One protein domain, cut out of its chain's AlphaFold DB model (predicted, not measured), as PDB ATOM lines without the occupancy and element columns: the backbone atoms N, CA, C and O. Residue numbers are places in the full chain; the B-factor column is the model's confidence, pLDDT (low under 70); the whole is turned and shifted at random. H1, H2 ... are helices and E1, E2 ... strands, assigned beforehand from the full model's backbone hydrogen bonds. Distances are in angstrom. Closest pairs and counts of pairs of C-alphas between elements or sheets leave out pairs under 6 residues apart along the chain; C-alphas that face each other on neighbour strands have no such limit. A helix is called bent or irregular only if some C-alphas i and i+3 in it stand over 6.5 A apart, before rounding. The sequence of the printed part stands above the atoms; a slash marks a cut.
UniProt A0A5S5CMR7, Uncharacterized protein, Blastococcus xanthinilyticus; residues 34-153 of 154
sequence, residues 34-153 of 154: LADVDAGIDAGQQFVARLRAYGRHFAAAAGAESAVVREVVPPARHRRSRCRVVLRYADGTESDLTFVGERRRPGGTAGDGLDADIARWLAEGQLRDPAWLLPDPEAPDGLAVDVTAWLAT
ATOM      1  N   LEU A  34      -0.996 -10.234 -66.624       58.31
ATOM      2  CA  LEU A  34      -2.365  -9.701 -66.694       58.31
ATOM      3  C   LEU A  34      -3.398 -10.835 -66.666       58.31
ATOM      4  O   LEU A  34      -4.298 -10.804 -65.836       58.31
ATOM      5  N   ALA A  35      -3.188 -11.895 -67.454       61.06
ATOM      6  CA  ALA A  35      -4.065 -13.067 -67.463       61.06
ATOM      7  C   ALA A  35      -4.144 -13.760 -66.089       61.06
ATOM      8  O   ALA A  35      -5.226 -14.140 -65.644       61.06
ATOM      9  N   ASP A  36      -3.022 -13.870 -65.369       63.38
ATOM     10  CA  ASP A  36      -3.021 -14.397 -64.000       63.38
ATOM     11  C   ASP A  36      -3.785 -13.489 -63.023       63.38
ATOM     12  O   ASP A  36      -4.291 -13.965 -62.003       63.38
ATOM     13  N   VAL A  37      -3.795 -12.167 -63.258       66.56
ATOM     14  CA  VAL A  37      -4.537 -11.203 -62.428       66.56
ATOM     15  C   VAL A  37      -6.031 -11.371 -62.620       66.56
ATOM     16  O   VAL A  37      -6.713 -11.547 -61.612       66.56
ATOM     17  N   ASP A  38      -6.503 -11.403 -63.861       66.81
ATOM     18  CA  ASP A  38      -7.917 -11.619 -64.170       66.81
ATOM     19  C   ASP A  38      -8.404 -12.975 -63.640       66.81
ATOM     20  O   ASP A  38      -9.373 -13.031 -62.886       66.81
ATOM     21  N   ALA A  39      -7.652 -14.057 -63.874       66.56
ATOM     22  CA  ALA A  39      -7.989 -15.379 -63.335       66.56
ATOM     23  C   ALA A  39      -8.045 -15.405 -61.793       66.56
ATOM     24  O   ALA A  39      -8.853 -16.123 -61.201       66.56
ATOM     25  N   GLY A  40      -7.194 -14.626 -61.120       68.25
ATOM     26  CA  GLY A  40      -7.224 -14.477 -59.664       68.25
ATOM     27  C   GLY A  40      -8.412 -13.652 -59.154       68.25
ATOM     28  O   GLY A  40      -8.909 -13.925 -58.062       68.25
ATOM     29  N   ILE A  41      -8.868 -12.662 -59.924       70.19
ATOM     30  CA  ILE A  41     -10.073 -11.880 -59.619       70.19
ATOM     31  C   ILE A  41     -11.311 -12.772 -59.758       70.19
ATOM     32  O   ILE A  41     -12.108 -12.845 -58.822       70.19
ATOM     33  N   ASP A  42     -11.418 -13.522 -60.856       72.06
ATOM     34  CA  ASP A  42     -12.530 -14.446 -61.103       72.06
ATOM     35  C   ASP A  42     -12.619 -15.532 -60.026       72.06
ATOM     36  O   ASP A  42     -13.704 -15.831 -59.523       72.06
ATOM     37  N   ALA A  43     -11.473 -16.073 -59.604       73.25
ATOM     38  CA  ALA A  43     -11.385 -17.006 -58.483       73.25
ATOM     39  C   ALA A  43     -11.976 -16.429 -57.190       73.25
ATOM     40  O   ALA A  43     -12.717 -17.099 -56.468       73.25
ATOM     41  N   GLY A  44     -11.647 -15.169 -56.898       75.31
ATOM     42  CA  GLY A  44     -12.127 -14.487 -55.706       75.31
ATOM     43  C   GLY A  44     -13.614 -14.215 -55.724       75.31
ATOM     44  O   GLY A  44     -14.292 -14.458 -54.727       75.31
ATOM     45  N   GLN A  45     -14.130 -13.778 -56.868       78.00
ATOM     46  CA  GLN A  45     -15.562 -13.574 -57.052       78.00
ATOM     47  C   GLN A  45     -16.332 -14.892 -56.925       78.00
ATOM     48  O   GLN A  45     -17.366 -14.928 -56.261       78.00
ATOM     49  N   GLN A  46     -15.810 -15.994 -57.475       79.69
ATOM     50  CA  GLN A  46     -16.407 -17.325 -57.317       79.69
ATOM     51  C   GLN A  46     -16.432 -17.777 -55.853       79.69
ATOM     52  O   GLN A  46     -17.456 -18.266 -55.378       79.69
ATOM     53  N   PHE A  47     -15.342 -17.561 -55.112       79.81
ATOM     54  CA  PHE A  47     -15.273 -17.857 -53.680       79.81
ATOM     55  C   PHE A  47     -16.329 -17.078 -52.881       79.81
ATOM     56  O   PHE A  47     -17.100 -17.667 -52.121       79.81
ATOM     57  N   VAL A  48     -16.424 -15.764 -53.099       82.12
ATOM     58  CA  VAL A  48     -17.424 -14.911 -52.439       82.12
ATOM     59  C   VAL A  48     -18.845 -15.322 -52.826       82.12
ATOM     60  O   VAL A  48     -19.715 -15.400 -51.958       82.12
ATOM     61  N   ALA A  49     -19.099 -15.581 -54.111       84.19
ATOM     62  CA  ALA A  49     -20.410 -15.989 -54.607       84.19
ATOM     63  C   ALA A  49     -20.859 -17.314 -53.980       84.19
ATOM     64  O   ALA A  49     -22.002 -17.417 -53.530       84.19
ATOM     65  N   ARG A  50     -19.945 -18.289 -53.868       85.69
ATOM     66  CA  ARG A  50     -20.195 -19.557 -53.176       85.69
ATOM     67  C   ARG A  50     -20.563 -19.321 -51.714       85.69
ATOM     68  O   ARG A  50     -21.627 -19.755 -51.290       85.69
ATOM     69  N   LEU A  51     -19.754 -18.581 -50.952       87.50
ATOM     70  CA  LEU A  51     -20.055 -18.313 -49.540       87.50
ATOM     71  C   LEU A  51     -21.378 -17.555 -49.356       87.50
ATOM     72  O   LEU A  51     -22.152 -17.878 -48.456       87.50
ATOM     73  N   ARG A  52     -21.689 -16.586 -50.230       90.56
ATOM     74  CA  ARG A  52     -22.984 -15.883 -50.215       90.56
ATOM     75  C   ARG A  52     -24.158 -16.835 -50.414       90.56
ATOM     76  O   ARG A  52     -25.155 -16.691 -49.708       90.56
ATOM     77  N   ALA A  53     -24.046 -17.799 -51.327       91.12
ATOM     78  CA  ALA A  53     -25.096 -18.790 -51.561       91.12
ATOM     79  C   ALA A  53     -25.384 -19.641 -50.307       91.12
ATOM     80  O   ALA A  53     -26.541 -19.962 -50.039       91.12
ATOM     81  N   TYR A  54     -24.361 -19.923 -49.495       92.00
ATOM     82  CA  TYR A  54     -24.472 -20.704 -48.257       92.00
ATOM     83  C   TYR A  54     -24.758 -19.880 -46.993       92.00
ATOM     84  O   TYR A  54     -24.920 -20.456 -45.918       92.00
ATOM     85  N   GLY A  55     -24.909 -18.554 -47.086       92.19
ATOM     86  CA  GLY A  55     -25.090 -17.685 -45.913       92.19
ATOM     87  C   GLY A  55     -26.222 -18.127 -44.973       92.19
ATOM     88  O   GLY A  55     -26.043 -18.176 -43.761       92.19
ATOM     89  N   ARG A  56     -27.377 -18.550 -45.508       94.12
ATOM     90  CA  ARG A  56     -28.471 -19.075 -44.665       94.12
ATOM     91  C   ARG A  56     -28.081 -20.340 -43.900       94.12
ATOM     92  O   ARG A  56     -28.522 -20.519 -42.770       94.12
ATOM     93  N   HIS A  57     -27.274 -21.204 -44.508       95.12
ATOM     94  CA  HIS A  57     -26.797 -22.418 -43.861       95.12
ATOM     95  C   HIS A  57     -25.809 -22.090 -42.737       95.12
ATOM     96  O   HIS A  57     -25.930 -22.642 -41.650       95.12
ATOM     97  N   PHE A  58     -24.917 -21.119 -42.950       95.25
ATOM     98  CA  PHE A  58     -24.014 -20.621 -41.908       95.25
ATOM     99  C   PHE A  58     -24.764 -20.018 -40.724       95.25
ATOM    100  O   PHE A  58     -24.421 -20.311 -39.583       95.25
ATOM    101  N   ALA A  59     -25.806 -19.223 -40.984       95.38
ATOM    102  CA  ALA A  59     -26.643 -18.665 -39.927       95.38
ATOM    103  C   ALA A  59     -27.266 -19.779 -39.076       95.38
ATOM    104  O   ALA A  59     -27.097 -19.797 -37.860       95.38
ATOM    105  N   ALA A  60     -27.906 -20.755 -39.730       96.00
ATOM    106  CA  ALA A  60     -28.526 -21.888 -39.055       96.00
ATOM    107  C   ALA A  60     -27.510 -22.716 -38.252       96.00
ATOM    108  O   ALA A  60     -27.772 -23.043 -37.099       96.00
ATOM    109  N   ALA A  61     -26.348 -23.014 -38.837       96.06
ATOM    110  CA  ALA A  61     -25.304 -23.794 -38.185       96.06
ATOM    111  C   ALA A  61     -24.716 -23.071 -36.964       96.06
ATOM    112  O   ALA A  61     -24.491 -23.695 -35.934       96.06
ATOM    113  N   ALA A  62     -24.536 -21.751 -37.047       93.75
ATOM    114  CA  ALA A  62     -24.057 -20.936 -35.936       93.75
ATOM    115  C   ALA A  62     -25.124 -20.660 -34.859       93.75
ATOM    116  O   ALA A  62     -24.787 -20.077 -33.833       93.75
ATOM    117  N   GLY A  63     -26.400 -20.992 -35.093       94.69
ATOM    118  CA  GLY A  63     -27.510 -20.547 -34.240       94.69
ATOM    119  C   GLY A  63     -27.783 -19.036 -34.322       94.69
ATOM    120  O   GLY A  63     -28.335 -18.454 -33.390       94.69
ATOM    121  N   ALA A  64     -27.376 -18.394 -35.417       95.31
ATOM    122  CA  ALA A  64     -27.586 -16.977 -35.689       95.31
ATOM    123  C   ALA A  64     -28.898 -16.743 -36.463       95.31
ATOM    124  O   ALA A  64     -29.359 -17.597 -37.220       95.31
ATOM    125  N   GLU A  65     -29.482 -15.552 -36.332       96.69
ATOM    126  CA  GLU A  65     -30.669 -15.151 -37.099       96.69
ATOM    127  C   GLU A  65     -30.341 -14.903 -38.573       96.69
ATOM    128  O   GLU A  65     -31.155 -15.148 -39.464       96.69
ATOM    129  N   SER A  66     -29.140 -14.391 -38.848       95.25
ATOM    130  CA  SER A  66     -28.686 -14.139 -40.211       95.25
ATOM    131  C   SER A  66     -27.170 -14.216 -40.333       95.25
ATOM    132  O   SER A  66     -26.440 -13.987 -39.369       95.25
ATOM    133  N   ALA A  67     -26.704 -14.513 -41.546       95.88
ATOM    134  CA  ALA A  67     -25.304 -14.404 -41.922       95.88
ATOM    135  C   ALA A  67     -25.193 -13.561 -43.190       95.88
ATOM    136  O   ALA A  67     -25.806 -13.873 -44.217       95.88
ATOM    137  N   VAL A  68     -24.401 -12.495 -43.130       93.19
ATOM    138  CA  VAL A  68     -24.139 -11.612 -44.265       93.19
ATOM    139  C   VAL A  68     -22.708 -11.816 -44.724       93.19
ATOM    140  O   VAL A  68     -21.760 -11.552 -43.992       93.19
ATOM    141  N   VAL A  69     -22.557 -12.248 -45.972       90.50
ATOM    142  CA  VAL A  69     -21.255 -12.520 -46.574       90.50
ATOM    143  C   VAL A  69     -20.854 -11.353 -47.470       90.50
ATOM    144  O   VAL A  69     -21.473 -11.081 -48.505       90.50
ATOM    145  N   ARG A  70     -19.801 -10.643 -47.071       86.50
ATOM    146  CA  ARG A  70     -19.265  -9.474 -47.766       86.50
ATOM    147  C   ARG A  70     -17.901  -9.802 -48.337       86.50
ATOM    148  O   ARG A  70     -17.075 -10.447 -47.700       86.50
ATOM    149  N   GLU A  71     -17.661  -9.341 -49.552       80.56
ATOM    150  CA  GLU A  71     -16.293  -9.313 -50.047       80.56
ATOM    151  C   GLU A  71     -15.572  -8.174 -49.343       80.56
ATOM    152  O   GLU A  71     -16.099  -7.061 -49.268       80.56
ATOM    153  N   VAL A  72     -14.385  -8.452 -48.817       74.81
ATOM    154  CA  VAL A  72     -13.502  -7.388 -48.357       74.81
ATOM    155  C   VAL A  72     -12.637  -7.030 -49.553       74.81
ATOM    156  O   VAL A  72     -11.760  -7.796 -49.951       74.81
ATOM    157  N   VAL A  73     -12.965  -5.888 -50.157       59.72
ATOM    158  CA  VAL A  73     -12.292  -5.329 -51.333       59.72
ATOM    159  C   VAL A  73     -10.773  -5.356 -51.114       59.72
ATOM    160  O   VAL A  73     -10.313  -4.911 -50.059       59.72
ATOM    161  N   PRO A  74      -9.967  -5.851 -52.072       53.38
ATOM    162  CA  PRO A  74      -8.525  -5.845 -51.900       53.38
ATOM    163  C   PRO A  74      -8.016  -4.395 -51.842       53.38
ATOM    164  O   PRO A  74      -8.300  -3.621 -52.761       53.38
ATOM    165  N   PRO A  75      -7.136  -4.024 -50.891       46.56
ATOM    166  CA  PRO A  75      -6.084  -3.091 -51.252       46.56
ATOM    167  C   PRO A  75      -5.333  -3.766 -52.400       46.56
ATOM    168  O   PRO A  75      -5.002  -4.950 -52.294       46.56
ATOM    169  N   ALA A  76      -5.078  -3.039 -53.488       46.75
ATOM    170  CA  ALA A  76      -4.538  -3.490 -54.780       46.75
ATOM    171  C   ALA A  76      -3.179  -4.254 -54.755       46.75
ATOM    172  O   ALA A  76      -2.489  -4.350 -55.767       46.75
ATOM    173  N   ARG A  77      -2.755  -4.784 -53.604       51.66
ATOM    174  CA  ARG A  77      -1.477  -5.440 -53.321       51.66
ATOM    175  C   ARG A  77      -1.602  -6.900 -52.859       51.66
ATOM    176  O   ARG A  77      -0.590  -7.600 -52.870       51.66
ATOM    177  N   HIS A  78      -2.786  -7.393 -52.481       55.59
ATOM    178  CA  HIS A  78      -2.932  -8.752 -51.938       55.59
ATOM    179  C   HIS A  78      -3.406  -9.753 -53.002       55.59
ATOM    180  O   HIS A  78      -4.429  -9.575 -53.649       55.59
ATOM    181  N   ARG A  79      -2.639 -10.836 -53.192       62.50
ATOM    182  CA  ARG A  79      -2.903 -11.899 -54.187       62.50
ATOM    183  C   ARG A  79      -3.970 -12.923 -53.753       62.50
ATOM    184  O   ARG A  79      -4.068 -13.969 -54.389       62.50
ATOM    185  N   ARG A  80      -4.693 -12.674 -52.657       71.75
ATOM    186  CA  ARG A  80      -5.666 -13.597 -52.058       71.75
ATOM    187  C   ARG A  80      -6.998 -12.892 -51.857       71.75
ATOM    188  O   ARG A  80      -7.023 -11.742 -51.426       71.75
ATOM    189  N   SER A  81      -8.078 -13.599 -52.146       74.62
ATOM    190  CA  SER A  81      -9.442 -13.112 -51.963       74.62
ATOM    191  C   SER A  81      -9.797 -13.137 -50.484       74.62
ATOM    192  O   SER A  81      -9.561 -14.141 -49.813       74.62
ATOM    193  N   ARG A  82     -10.349 -12.037 -49.972       82.31
ATOM    194  CA  ARG A  82     -10.772 -11.922 -48.576       82.31
ATOM    195  C   ARG A  82     -12.286 -11.780 -48.519       82.31
ATOM    196  O   ARG A  82     -12.883 -10.980 -49.240       82.31
ATOM    197  N   CYS A  83     -12.909 -12.548 -47.643       87.38
ATOM    198  CA  CYS A  83     -14.344 -12.522 -47.431       87.38
ATOM    199  C   CYS A  83     -14.641 -12.393 -45.941       87.38
ATOM    200  O   CYS A  83     -13.999 -13.043 -45.124       87.38
ATOM    201  N   ARG A  84     -15.610 -11.551 -45.592       90.19
ATOM    202  CA  ARG A  84     -16.109 -11.394 -44.230       90.19
ATOM    203  C   ARG A  84     -17.496 -12.008 -44.132       90.19
ATOM    204  O   ARG A  84     -18.372 -11.679 -44.932       90.19
ATOM    205  N   VAL A  85     -17.701 -12.865 -43.146       92.75
ATOM    206  CA  VAL A  85     -19.006 -13.408 -42.773       92.75
ATOM    207  C   VAL A  85     -19.402 -12.761 -41.456       92.75
ATOM    208  O   VAL A  85     -18.689 -12.892 -40.468       92.75
ATOM    209  N   VAL A  86     -20.518 -12.040 -41.464       94.19
ATOM    210  CA  VAL A  86     -21.076 -11.382 -40.280       94.19
ATOM    211  C   VAL A  86     -22.285 -12.176 -39.824       94.19
ATOM    212  O   VAL A  86     -23.289 -12.217 -40.537       94.19
ATOM    213  N   LEU A  87     -22.188 -12.818 -38.667       95.00
ATOM    214  CA  LEU A  87     -23.281 -13.538 -38.023       95.00
ATOM    215  C   LEU A  87     -23.988 -12.593 -37.061       95.00
ATOM    216  O   LEU A  87     -23.331 -11.975 -36.229       95.00
ATOM    217  N   ARG A  88     -25.310 -12.487 -37.164       96.00
ATOM    218  CA  ARG A  88     -26.133 -11.677 -36.258       96.00
ATOM    219  C   ARG A  88     -27.026 -12.592 -35.441       96.00
ATOM    220  O   ARG A  88     -27.820 -13.335 -36.020       96.00
ATOM    221  N   TYR A  89     -26.887 -12.537 -34.127       94.44
ATOM    222  CA  TYR A  89     -27.630 -13.357 -33.178       94.44
ATOM    223  C   TYR A  89     -28.875 -12.622 -32.659       94.44
ATOM    224  O   TYR A  89     -28.981 -11.401 -32.768       94.44
ATOM    225  N   ALA A  90     -29.819 -13.375 -32.089       93.31
ATOM    226  CA  ALA A  90     -31.103 -12.843 -31.617       93.31
ATOM    227  C   ALA A  90     -30.978 -11.876 -30.428       93.31
ATOM    228  O   ALA A  90     -31.850 -11.041 -30.199       93.31
ATOM    229  N   ASP A  91     -29.882 -11.966 -29.677       93.25
ATOM    230  CA  ASP A  91     -29.527 -11.042 -28.596       93.25
ATOM    231  C   ASP A  91     -28.932  -9.717 -29.115       93.25
ATOM    232  O   ASP A  91     -28.639  -8.816 -28.330       93.25
ATOM    233  N   GLY A  92     -28.768  -9.583 -30.436       90.62
ATOM    234  CA  GLY A  92     -28.153  -8.431 -31.084       90.62
ATOM    235  C   GLY A  92     -26.627  -8.496 -31.151       90.62
ATOM    236  O   GLY A  92     -26.023  -7.576 -31.704       90.62
ATOM    237  N   THR A  93     -26.002  -9.561 -30.636       92.62
ATOM    238  CA  THR A  93     -24.559  -9.776 -30.759       92.62
ATOM    239  C   THR A  93     -24.193 -10.041 -32.220       92.62
ATOM    240  O   THR A  93     -24.923 -10.718 -32.952       92.62
ATOM    241  N   GLU A  94     -23.046  -9.519 -32.658       93.12
ATOM    242  CA  GLU A  94     -22.471  -9.816 -33.969       93.12
ATOM    243  C   GLU A  94     -21.147 -10.569 -33.811       93.12
ATOM    244  O   GLU A  94     -20.319 -10.207 -32.977       93.12
ATOM    245  N   SER A  95     -20.947 -11.614 -34.618       91.56
ATOM    246  CA  SER A  95     -19.648 -12.275 -34.776       91.56
ATOM    247  C   SER A  95     -19.137 -12.040 -36.189       91.56
ATOM    248  O   SER A  95     -19.819 -12.332 -37.175       91.56
ATOM    249  N   ASP A  96     -17.932 -11.491 -36.274       91.94
ATOM    250  CA  ASP A  96     -17.282 -11.121 -37.518       91.94
ATOM    251  C   ASP A  96     -16.126 -12.054 -37.825       91.94
ATOM    252  O   ASP A  96     -15.129 -12.101 -37.109       91.94
ATOM    253  N   LEU A  97     -16.250 -12.779 -38.929       92.44
ATOM    254  CA  LEU A  97     -15.290 -13.797 -39.318       92.44
ATOM    255  C   LEU A  97     -14.659 -13.412 -40.646       92.44
ATOM    256  O   LEU A  97     -15.354 -13.276 -41.654       92.44
ATOM    257  N   THR A  98     -13.340 -13.251 -40.656       91.94
ATOM    258  CA  THR A  98     -12.585 -12.979 -41.882       91.94
ATOM    259  C   THR A  98     -11.957 -14.268 -42.396       91.94
ATOM    260  O   THR A  98     -11.166 -14.900 -41.703       91.94
ATOM    261  N   PHE A  99     -12.280 -14.637 -43.631       89.56
ATOM    262  CA  PHE A  99     -11.696 -15.761 -44.353       89.56
ATOM    263  C   PHE A  99     -10.796 -15.250 -45.468       89.56
ATOM    264  O   PHE A  99     -11.169 -14.360 -46.240       89.56
ATOM    265  N   VAL A 100      -9.620 -15.851 -45.578       86.62
ATOM    266  CA  VAL A 100      -8.666 -15.586 -46.646       86.62
ATOM    267  C   VAL A 100      -8.556 -16.842 -47.507       86.62
ATOM    268  O   VAL A 100      -8.159 -17.906 -47.034       86.62
ATOM    269  N   GLY A 101      -8.932 -16.704 -48.778       77.12
ATOM    270  CA  GLY A 101      -8.872 -17.766 -49.777       77.12
ATOM    271  C   GLY A 101      -7.455 -18.044 -50.292       77.12
ATOM    272  O   GLY A 101      -6.466 -17.426 -49.886       77.12
ATOM    273  N   GLU A 102      -7.358 -18.980 -51.230       69.88
ATOM    274  CA  GLU A 102      -6.091 -19.529 -51.723       69.88
ATOM    275  C   GLU A 102      -5.163 -18.484 -52.387       69.88
ATOM    276  O   GLU A 102      -5.604 -17.506 -52.999       69.88
ATOM    277  N   ARG A 103      -3.833 -18.707 -52.332       59.81
ATOM    278  CA  ARG A 103      -2.875 -17.950 -53.177       59.81
ATOM    279  C   ARG A 103      -2.996 -18.470 -54.603       59.81
ATOM    280  O   ARG A 103      -2.319 -19.432 -54.927       59.81
ATOM    281  N   ARG A 104      -3.820 -17.825 -55.434       54.28
ATOM    282  CA  ARG A 104      -3.914 -18.028 -56.896       54.28
ATOM    283  C   ARG A 104      -3.630 -19.458 -57.385       54.28
ATOM    284  O   ARG A 104      -2.518 -19.756 -57.813       54.28
ATOM    285  N   ARG A 105      -4.680 -20.271 -57.429       47.00
ATOM    286  CA  ARG A 105      -5.232 -20.884 -58.650       47.00
ATOM    287  C   ARG A 105      -6.399 -21.782 -58.223       47.00
ATOM    288  O   ARG A 105      -6.124 -22.873 -57.733       47.00
ATOM    289  N   PRO A 106      -7.667 -21.397 -58.448       50.88
ATOM    290  CA  PRO A 106      -8.736 -22.381 -58.398       50.88
ATOM    291  C   PRO A 106      -8.480 -23.357 -59.550       50.88
ATOM    292  O   PRO A 106      -8.290 -22.960 -60.701       50.88
ATOM    293  N   GLY A 107      -8.345 -24.630 -59.225       45.16
ATOM    294  CA  GLY A 107      -7.937 -25.646 -60.193       45.16
ATOM    295  C   GLY A 107      -7.363 -26.893 -59.542       45.16
ATOM    296  O   GLY A 107      -7.323 -27.941 -60.179       45.16
ATOM    297  N   GLY A 108      -6.974 -26.812 -58.268       47.34
ATOM    298  CA  GLY A 108      -6.998 -27.981 -57.402       47.34
ATOM    299  C   GLY A 108      -8.442 -28.256 -57.000       47.34
ATOM    300  O   GLY A 108      -9.176 -27.331 -56.673       47.34
ATOM    301  N   THR A 109      -8.852 -29.514 -57.014       46.03
ATOM    302  CA  THR A 109     -10.147 -30.038 -56.547       46.03
ATOM    303  C   THR A 109     -10.360 -29.879 -55.027       46.03
ATOM    304  O   THR A 109     -10.979 -30.724 -54.389       46.03
ATOM    305  N   ALA A 110      -9.815 -28.820 -54.425       48.91
ATOM    306  CA  ALA A 110     -10.071 -28.391 -53.060       48.91
ATOM    307  C   ALA A 110     -11.165 -27.309 -53.110       48.91
ATOM    308  O   ALA A 110     -10.962 -26.223 -53.633       48.91
ATOM    309  N   GLY A 111     -12.390 -27.522 -52.653       57.50
ATOM    310  CA  GLY A 111     -13.021 -28.739 -52.180       57.50
ATOM    311  C   GLY A 111     -14.530 -28.547 -52.282       57.50
ATOM    312  O   GLY A 111     -15.056 -27.492 -51.906       57.50
ATOM    313  N   ASP A 112     -15.237 -29.552 -52.782       65.25
ATOM    314  CA  ASP A 112     -16.703 -29.555 -52.882       65.25
ATOM    315  C   ASP A 112     -17.403 -29.511 -51.502       65.25
ATOM    316  O   ASP A 112     -18.621 -29.423 -51.442       65.25
ATOM    317  N   GLY A 113     -16.646 -29.489 -50.393       80.00
ATOM    318  CA  GLY A 113     -17.156 -29.473 -49.015       80.00
ATOM    319  C   GLY A 113     -16.804 -28.254 -48.154       80.00
ATOM    320  O   GLY A 113     -17.228 -28.222 -47.007       80.00
ATOM    321  N   LEU A 114     -16.082 -27.239 -48.659       84.69
ATOM    322  CA  LEU A 114     -15.644 -26.101 -47.824       84.69
ATOM    323  C   LEU A 114     -16.797 -25.412 -47.070       84.69
ATOM    324  O   LEU A 114     -16.654 -25.047 -45.909       84.69
ATOM    325  N   ASP A 115     -17.940 -25.203 -47.721       87.81
ATOM    326  CA  ASP A 115     -19.126 -24.645 -47.064       87.81
ATOM    327  C   ASP A 115     -19.665 -25.558 -45.949       87.81
ATOM    328  O   ASP A 115     -19.999 -25.063 -44.874       87.81
ATOM    329  N   ALA A 116     -19.686 -26.875 -46.152       89.44
ATOM    330  CA  ALA A 116     -20.041 -27.834 -45.111       89.44
ATOM    331  C   ALA A 116     -19.035 -27.821 -43.944       89.44
ATOM    332  O   ALA A 116     -19.453 -27.868 -42.787       89.44
ATOM    333  N   ASP A 117     -17.734 -27.689 -44.218       90.81
ATOM    334  CA  ASP A 117     -16.704 -27.549 -43.182       90.81
ATOM    335  C   ASP A 117     -16.856 -26.248 -42.390       90.81
ATOM    336  O   ASP A 117     -16.813 -26.272 -41.159       90.81
ATOM    337  N   ILE A 118     -17.124 -25.123 -43.064       91.31
ATOM    338  CA  ILE A 118     -17.451 -23.848 -42.407       91.31
ATOM    339  C   ILE A 118     -18.690 -24.015 -41.533       91.31
ATOM    340  O   ILE A 118     -18.661 -23.634 -40.369       91.31
ATOM    341  N   ALA A 119     -19.765 -24.607 -42.050       92.94
ATOM    342  CA  ALA A 119     -20.985 -24.817 -41.278       92.94
ATOM    343  C   ALA A 119     -20.743 -25.699 -40.043       92.94
ATOM    344  O   ALA A 119     -21.174 -25.347 -38.947       92.94
ATOM    345  N   ARG A 120     -20.000 -26.800 -40.186       92.69
ATOM    346  CA  ARG A 120     -19.618 -27.667 -39.065       92.69
ATOM    347  C   ARG A 120     -18.825 -26.900 -38.007       92.69
ATOM    348  O   ARG A 120     -19.203 -26.908 -36.842       92.69
ATOM    349  N   TRP A 121     -17.789 -26.176 -38.415       93.31
ATOM    350  CA  TRP A 121     -16.966 -25.378 -37.504       93.31
ATOM    351  C   TRP A 121     -17.753 -24.255 -36.809       93.31
ATOM    352  O   TRP A 121     -17.537 -23.969 -35.628       93.31
ATOM    353  N   LEU A 122     -18.715 -23.645 -37.508       94.12
ATOM    354  CA  LEU A 122     -19.644 -22.682 -36.917       94.12
ATOM    355  C   LEU A 122     -20.524 -23.324 -35.836       94.12
ATOM    356  O   LEU A 122     -20.719 -22.711 -34.786       94.12
ATOM    357  N   ALA A 123     -21.015 -24.544 -36.071       93.06
ATOM    358  CA  ALA A 123     -21.817 -25.300 -35.109       93.06
ATOM    359  C   ALA A 123     -21.010 -25.765 -33.886       93.06
ATOM    360  O   ALA A 123     -21.554 -25.878 -32.789       93.06
ATOM    361  N   GLU A 124     -19.706 -25.986 -34.051       91.69
ATOM    362  CA  GLU A 124     -18.773 -26.352 -32.976       91.69
ATOM    363  C   GLU A 124     -18.303 -25.147 -32.137       91.69
ATOM    364  O   GLU A 124     -17.502 -25.299 -31.216       91.69
ATOM    365  N   GLY A 125     -18.811 -23.941 -32.417       87.69
ATOM    366  CA  GLY A 125     -18.532 -22.749 -31.616       87.69
ATOM    367  C   GLY A 125     -17.291 -21.970 -32.044       87.69
ATOM    368  O   GLY A 125     -16.754 -21.205 -31.246       87.69
ATOM    369  N   GLN A 126     -16.848 -22.117 -33.299       88.94
ATOM    370  CA  GLN A 126     -15.818 -21.262 -33.905       88.94
ATOM    371  C   GLN A 126     -14.453 -21.335 -33.198       88.94
ATOM    372  O   GLN A 126     -13.750 -20.324 -33.085       88.94
ATOM    373  N   LEU A 127     -14.066 -22.523 -32.716       85.94
ATOM    374  CA  LEU A 127     -12.781 -22.738 -32.046       85.94
ATOM    375  C   LEU A 127     -11.629 -22.221 -32.908       85.94
ATOM    376  O   LEU A 127     -11.542 -22.541 -34.089       85.94
ATOM    377  N   ARG A 128     -10.765 -21.403 -32.310       88.12
ATOM    378  CA  ARG A 128      -9.680 -20.689 -32.983       88.12
ATOM    379  C   ARG A 128      -8.352 -21.388 -32.717       88.12
ATOM    380  O   ARG A 128      -7.933 -21.448 -31.564       88.12
ATOM    381  N   ASP A 129      -7.683 -21.861 -33.767       89.25
ATOM    382  CA  ASP A 129      -6.361 -22.485 -33.653       89.25
ATOM    383  C   ASP A 129      -5.278 -21.615 -34.317       89.25
ATOM    384  O   ASP A 129      -5.419 -21.225 -35.482       89.25
ATOM    385  N   PRO A 130      -4.171 -21.303 -33.618       88.81
ATOM    386  CA  PRO A 130      -3.079 -20.519 -34.190       88.81
ATOM    387  C   PRO A 130      -2.418 -21.165 -35.420       88.81
ATOM    388  O   PRO A 130      -1.759 -20.454 -36.174       88.81
ATOM    389  N   ALA A 131      -2.585 -22.471 -35.660       90.56
ATOM    390  CA  ALA A 131      -2.025 -23.170 -36.816       90.56
ATOM    391  C   ALA A 131      -2.594 -22.688 -38.161       90.56
ATOM    392  O   ALA A 131      -1.920 -22.798 -39.186       90.56
ATOM    393  N   TRP A 132      -3.815 -22.146 -38.170       90.88
ATOM    394  CA  TRP A 132      -4.489 -21.675 -39.384       90.88
ATOM    395  C   TRP A 132      -5.040 -20.248 -39.277       90.88
ATOM    396  O   TRP A 132      -5.685 -19.752 -40.206       90.88
ATOM    397  N   LEU A 133      -4.747 -19.551 -38.178       92.38
ATOM    398  CA  LEU A 133      -5.013 -18.125 -38.036       92.38
ATOM    399  C   LEU A 133      -3.838 -17.275 -38.523       92.38
ATOM    400  O   LEU A 133      -2.675 -17.522 -38.214       92.38
ATOM    401  N   LEU A 134      -4.167 -16.215 -39.252       89.62
ATOM    402  CA  LEU A 134      -3.235 -15.208 -39.737       89.62
ATOM    403  C   LEU A 134      -3.523 -13.867 -39.061       89.62
ATOM    404  O   LEU A 134      -4.695 -13.506 -38.936       89.62
ATOM    405  N   PRO A 135      -2.495 -13.076 -38.713       89.31
ATOM    406  CA  PRO A 135      -2.701 -11.677 -38.375       89.31
ATOM    407  C   PRO A 135      -3.228 -10.922 -39.602       89.31
ATOM    408  O   PRO A 135      -2.627 -10.958 -40.680       89.31
ATOM    409  N   ASP A 136      -4.345 -10.226 -39.427       86.12
ATOM    410  CA  ASP A 136      -5.020  -9.460 -40.468       86.12
ATOM    411  C   ASP A 136      -5.507  -8.120 -39.894       86.12
ATOM    412  O   ASP A 136      -6.538  -8.078 -39.229       86.12
ATOM    413  N   PRO A 137      -4.789  -7.006 -40.124       83.19
ATOM    414  CA  PRO A 137      -5.146  -5.711 -39.539       83.19
ATOM    415  C   PRO A 137      -6.454  -5.126 -40.091       83.19
ATOM    416  O   PRO A 137      -6.972  -4.166 -39.532       83.19
ATOM    417  N   GLU A 138      -6.981  -5.681 -41.184       80.69
ATOM    418  CA  GLU A 138      -8.244  -5.250 -41.783       80.69
ATOM    419  C   GLU A 138      -9.433  -6.051 -41.229       80.69
ATOM    420  O   GLU A 138     -10.591  -5.701 -41.476       80.69
ATOM    421  N   ALA A 139      -9.163  -7.141 -40.502       85.44
ATOM    422  CA  ALA A 139     -10.172  -7.895 -39.783       85.44
ATOM    423  C   ALA A 139     -10.549  -7.176 -38.472       85.44
ATOM    424  O   ALA A 139      -9.666  -6.648 -37.791       85.44
ATOM    425  N   PRO A 140     -11.833  -7.171 -38.068       84.50
ATOM    426  CA  PRO A 140     -12.271  -6.510 -36.833       84.50
ATOM    427  C   PRO A 140     -11.585  -7.029 -35.561       84.50
ATOM    428  O   PRO A 140     -11.317  -6.258 -34.646       84.50
ATOM    429  N   ASP A 141     -11.291  -8.326 -35.517       86.38
ATOM    430  CA  ASP A 141     -10.584  -9.022 -34.440       86.38
ATOM    431  C   ASP A 141      -9.062  -9.089 -34.668       86.38
ATOM    432  O   ASP A 141      -8.336  -9.689 -33.876       86.38
ATOM    433  N   GLY A 142      -8.561  -8.475 -35.743       89.25
ATOM    434  CA  GLY A 142      -7.148  -8.508 -36.116       89.25
ATOM    435  C   GLY A 142      -6.674  -9.865 -36.650       89.25
ATOM    436  O   GLY A 142      -5.466 -10.050 -36.831       89.25
ATOM    437  N   LEU A 143      -7.585 -10.820 -36.877       91.25
ATOM    438  CA  LEU A 143      -7.273 -12.189 -37.276       91.25
ATOM    439  C   LEU A 143      -8.107 -12.633 -38.481       91.25
ATOM    440  O   LEU A 143      -9.272 -12.284 -38.643       91.25
ATOM    441  N   ALA A 144      -7.515 -13.471 -39.325       91.19
ATOM    442  CA  ALA A 144      -8.223 -14.125 -40.412       91.19
ATOM    443  C   ALA A 144      -7.926 -15.623 -40.463       91.19
ATOM    444  O   ALA A 144      -6.823 -16.066 -40.155       91.19
ATOM    445  N   VAL A 145      -8.915 -16.401 -40.891       91.38
ATOM    446  CA  VAL A 145      -8.790 -17.837 -41.146       91.38
ATOM    447  C   VAL A 145      -8.140 -18.035 -42.515       91.38
ATOM    448  O   VAL A 145      -8.723 -17.653 -43.535       91.38
ATOM    449  N   ASP A 146      -6.942 -18.621 -42.560       89.44
ATOM    450  CA  ASP A 146      -6.347 -19.109 -43.807       89.44
ATOM    451  C   ASP A 146      -7.039 -20.418 -44.186       89.44
ATOM    452  O   ASP A 146      -6.785 -21.464 -43.591       89.44
ATOM    453  N   VAL A 147      -7.922 -20.361 -45.182       86.38
ATOM    454  CA  VAL A 147      -8.691 -21.535 -45.614       86.38
ATOM    455  C   VAL A 147      -7.765 -22.650 -46.106       86.38
ATOM    456  O   VAL A 147      -8.033 -23.822 -45.864       86.38
ATOM    457  N   THR A 148      -6.646 -22.307 -46.752       83.81
ATOM    458  CA  THR A 148      -5.679 -23.304 -47.226       83.81
ATOM    459  C   THR A 148      -4.983 -24.001 -46.058       83.81
ATOM    460  O   THR A 148      -4.847 -25.221 -46.079       83.81
ATOM    461  N   ALA A 149      -4.542 -23.252 -45.044       86.75
ATOM    462  CA  ALA A 149      -3.894 -23.832 -43.869       86.75
ATOM    463  C   ALA A 149      -4.878 -24.654 -43.030       86.75
ATOM    464  O   ALA A 149      -4.529 -25.733 -42.564       86.75
ATOM    465  N   TRP A 150      -6.115 -24.178 -42.888       88.75
ATOM    466  CA  TRP A 150      -7.149 -24.880 -42.138       88.75
ATOM    467  C   TRP A 150      -7.488 -26.232 -42.774       88.75
ATOM    468  O   TRP A 150      -7.405 -27.261 -42.108       88.75
ATOM    469  N   LEU A 151      -7.737 -26.273 -44.085       84.00
ATOM    470  CA  LEU A 151      -8.006 -27.531 -44.794       84.00
ATOM    471  C   LEU A 151      -6.813 -28.504 -44.791       84.00
ATOM    472  O   LEU A 151      -7.003 -29.704 -44.958       84.00
ATOM    473  N   ALA A 152      -5.587 -28.015 -44.587       83.56
ATOM    474  CA  ALA A 152      -4.407 -28.867 -44.450       83.56
ATOM    475  C   ALA A 152      -4.292 -29.539 -43.066       83.56
ATOM    476  O   ALA A 152      -3.477 -30.448 -42.912       83.56
ATOM    477  N   THR A 153      -5.070 -29.092 -42.070       80.38
ATOM    478  CA  THR A 153      -4.986 -29.586 -40.681       80.38
ATOM    479  C   THR A 153      -5.890 -30.781 -40.365       80.38
ATOM    480  O   THR A 153      -5.538 -31.532 -39.461       80.38
TER     481      THR A 153
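What this domain is: This is residues 34 to 153 of the 154 residues of an uncharacterized protein of Blastococcus xanthinilyticus (UniProt A0A5S5CMR7). A strongly twisted five-stranded sheet has the long helix H1 packed along one face with residues 44 to 62, mainly over E1 and E2. Helix H2 packs on the second part of H1 and not on the sheet, while the short hairpin E4 and E5 continues the sheet beyond E3, turned at an angle to the three longer strands, and little H3 follows E5. The 120 printed residues include three named helices and five named strands, in the chain order H1 E1 E2 E3 H2 E4 E5 H3; the class is mixed, helices and strands. The sheet's order is E1 E2 E3 E5 E4, mixed, with E3 and E5 its parallel pair. The whole is compact, with a radius of gyration of the C-alphas of 14.0 A, yet elongated in outline, 47 by 29 by 26 A.

Where its parts are: The sheet holds E1, residues 66 to 72, 18.5 A long; E2, residues 82 to 88, 19.7 A; E3, residues 94 to 100, 19.6 A; E5, residues 143 to 146; and E4, residues 133 to 135. H1, residues 34 to 62, spans 39.3 A from C-alpha 34 at (-2.365, -9.701, -66.694) to C-alpha 62 at (-24.057, -20.936, -35.936). It is irregular, with C-alphas 53 and 56 7.7 A apart, and has a kink of 57 degrees near residue 56. H2 is residues 114 to 123, 14.2 A; H3 is residues 147 to 151, ending with C-alpha 151 at (-8.006, -27.531, -44.794).

How they stand to each other: E1, E2 and E3 form a meander, each strand the antiparallel neighbour of the one before. In the hairpin E1 and E2, N 68 and O 86 are 2.8 A apart, within hydrogen-bond range; in the hairpin E2 and E3, N 85 and O 97 are 2.8 A apart. E5 is parallel to E3 at 46 degrees, with N 145 and O 98 at 2.8 A. Its pairing is staggered: residues 145 to 146 pair with E3 and 143 to 145 with E4, antiparallel, N 134 and O 144 being 2.8 A apart. H1 is on the sheet at a height of 7.1 A, in two layers, a helix on one face of a sheet. It runs along the strands, at 10 degrees to E1 on the local plane; its closest C-alphas to E1 are those of Ala 59 and Ala 67, 4.9 A. H1 touches H2 with residues 51 to 62 alone, closest at the C-alphas of Ala 62 and Leu 122, 4.8 A; they run the same way at a steep tilt of 36 degrees, only just past shallow. H3 only grazes the sheet, with residues 147 to 150, and is near H2. H1 and H3 are apart. Every O i to N i+4 pair is within hydrogen-bond range in H2 and H3, and 23 of 25 in H1.

The domain as a whole: The C-alphas of Leu 34 and Asp 91, the two farthest apart, are 46.8 A apart. The printed part has no cut, and its one long link is E3 to H2, 13 residues. The mean pLDDT of the printed part is 81.7; residues 34 to 40, 73 to 79 and 102 to 112 are under 70.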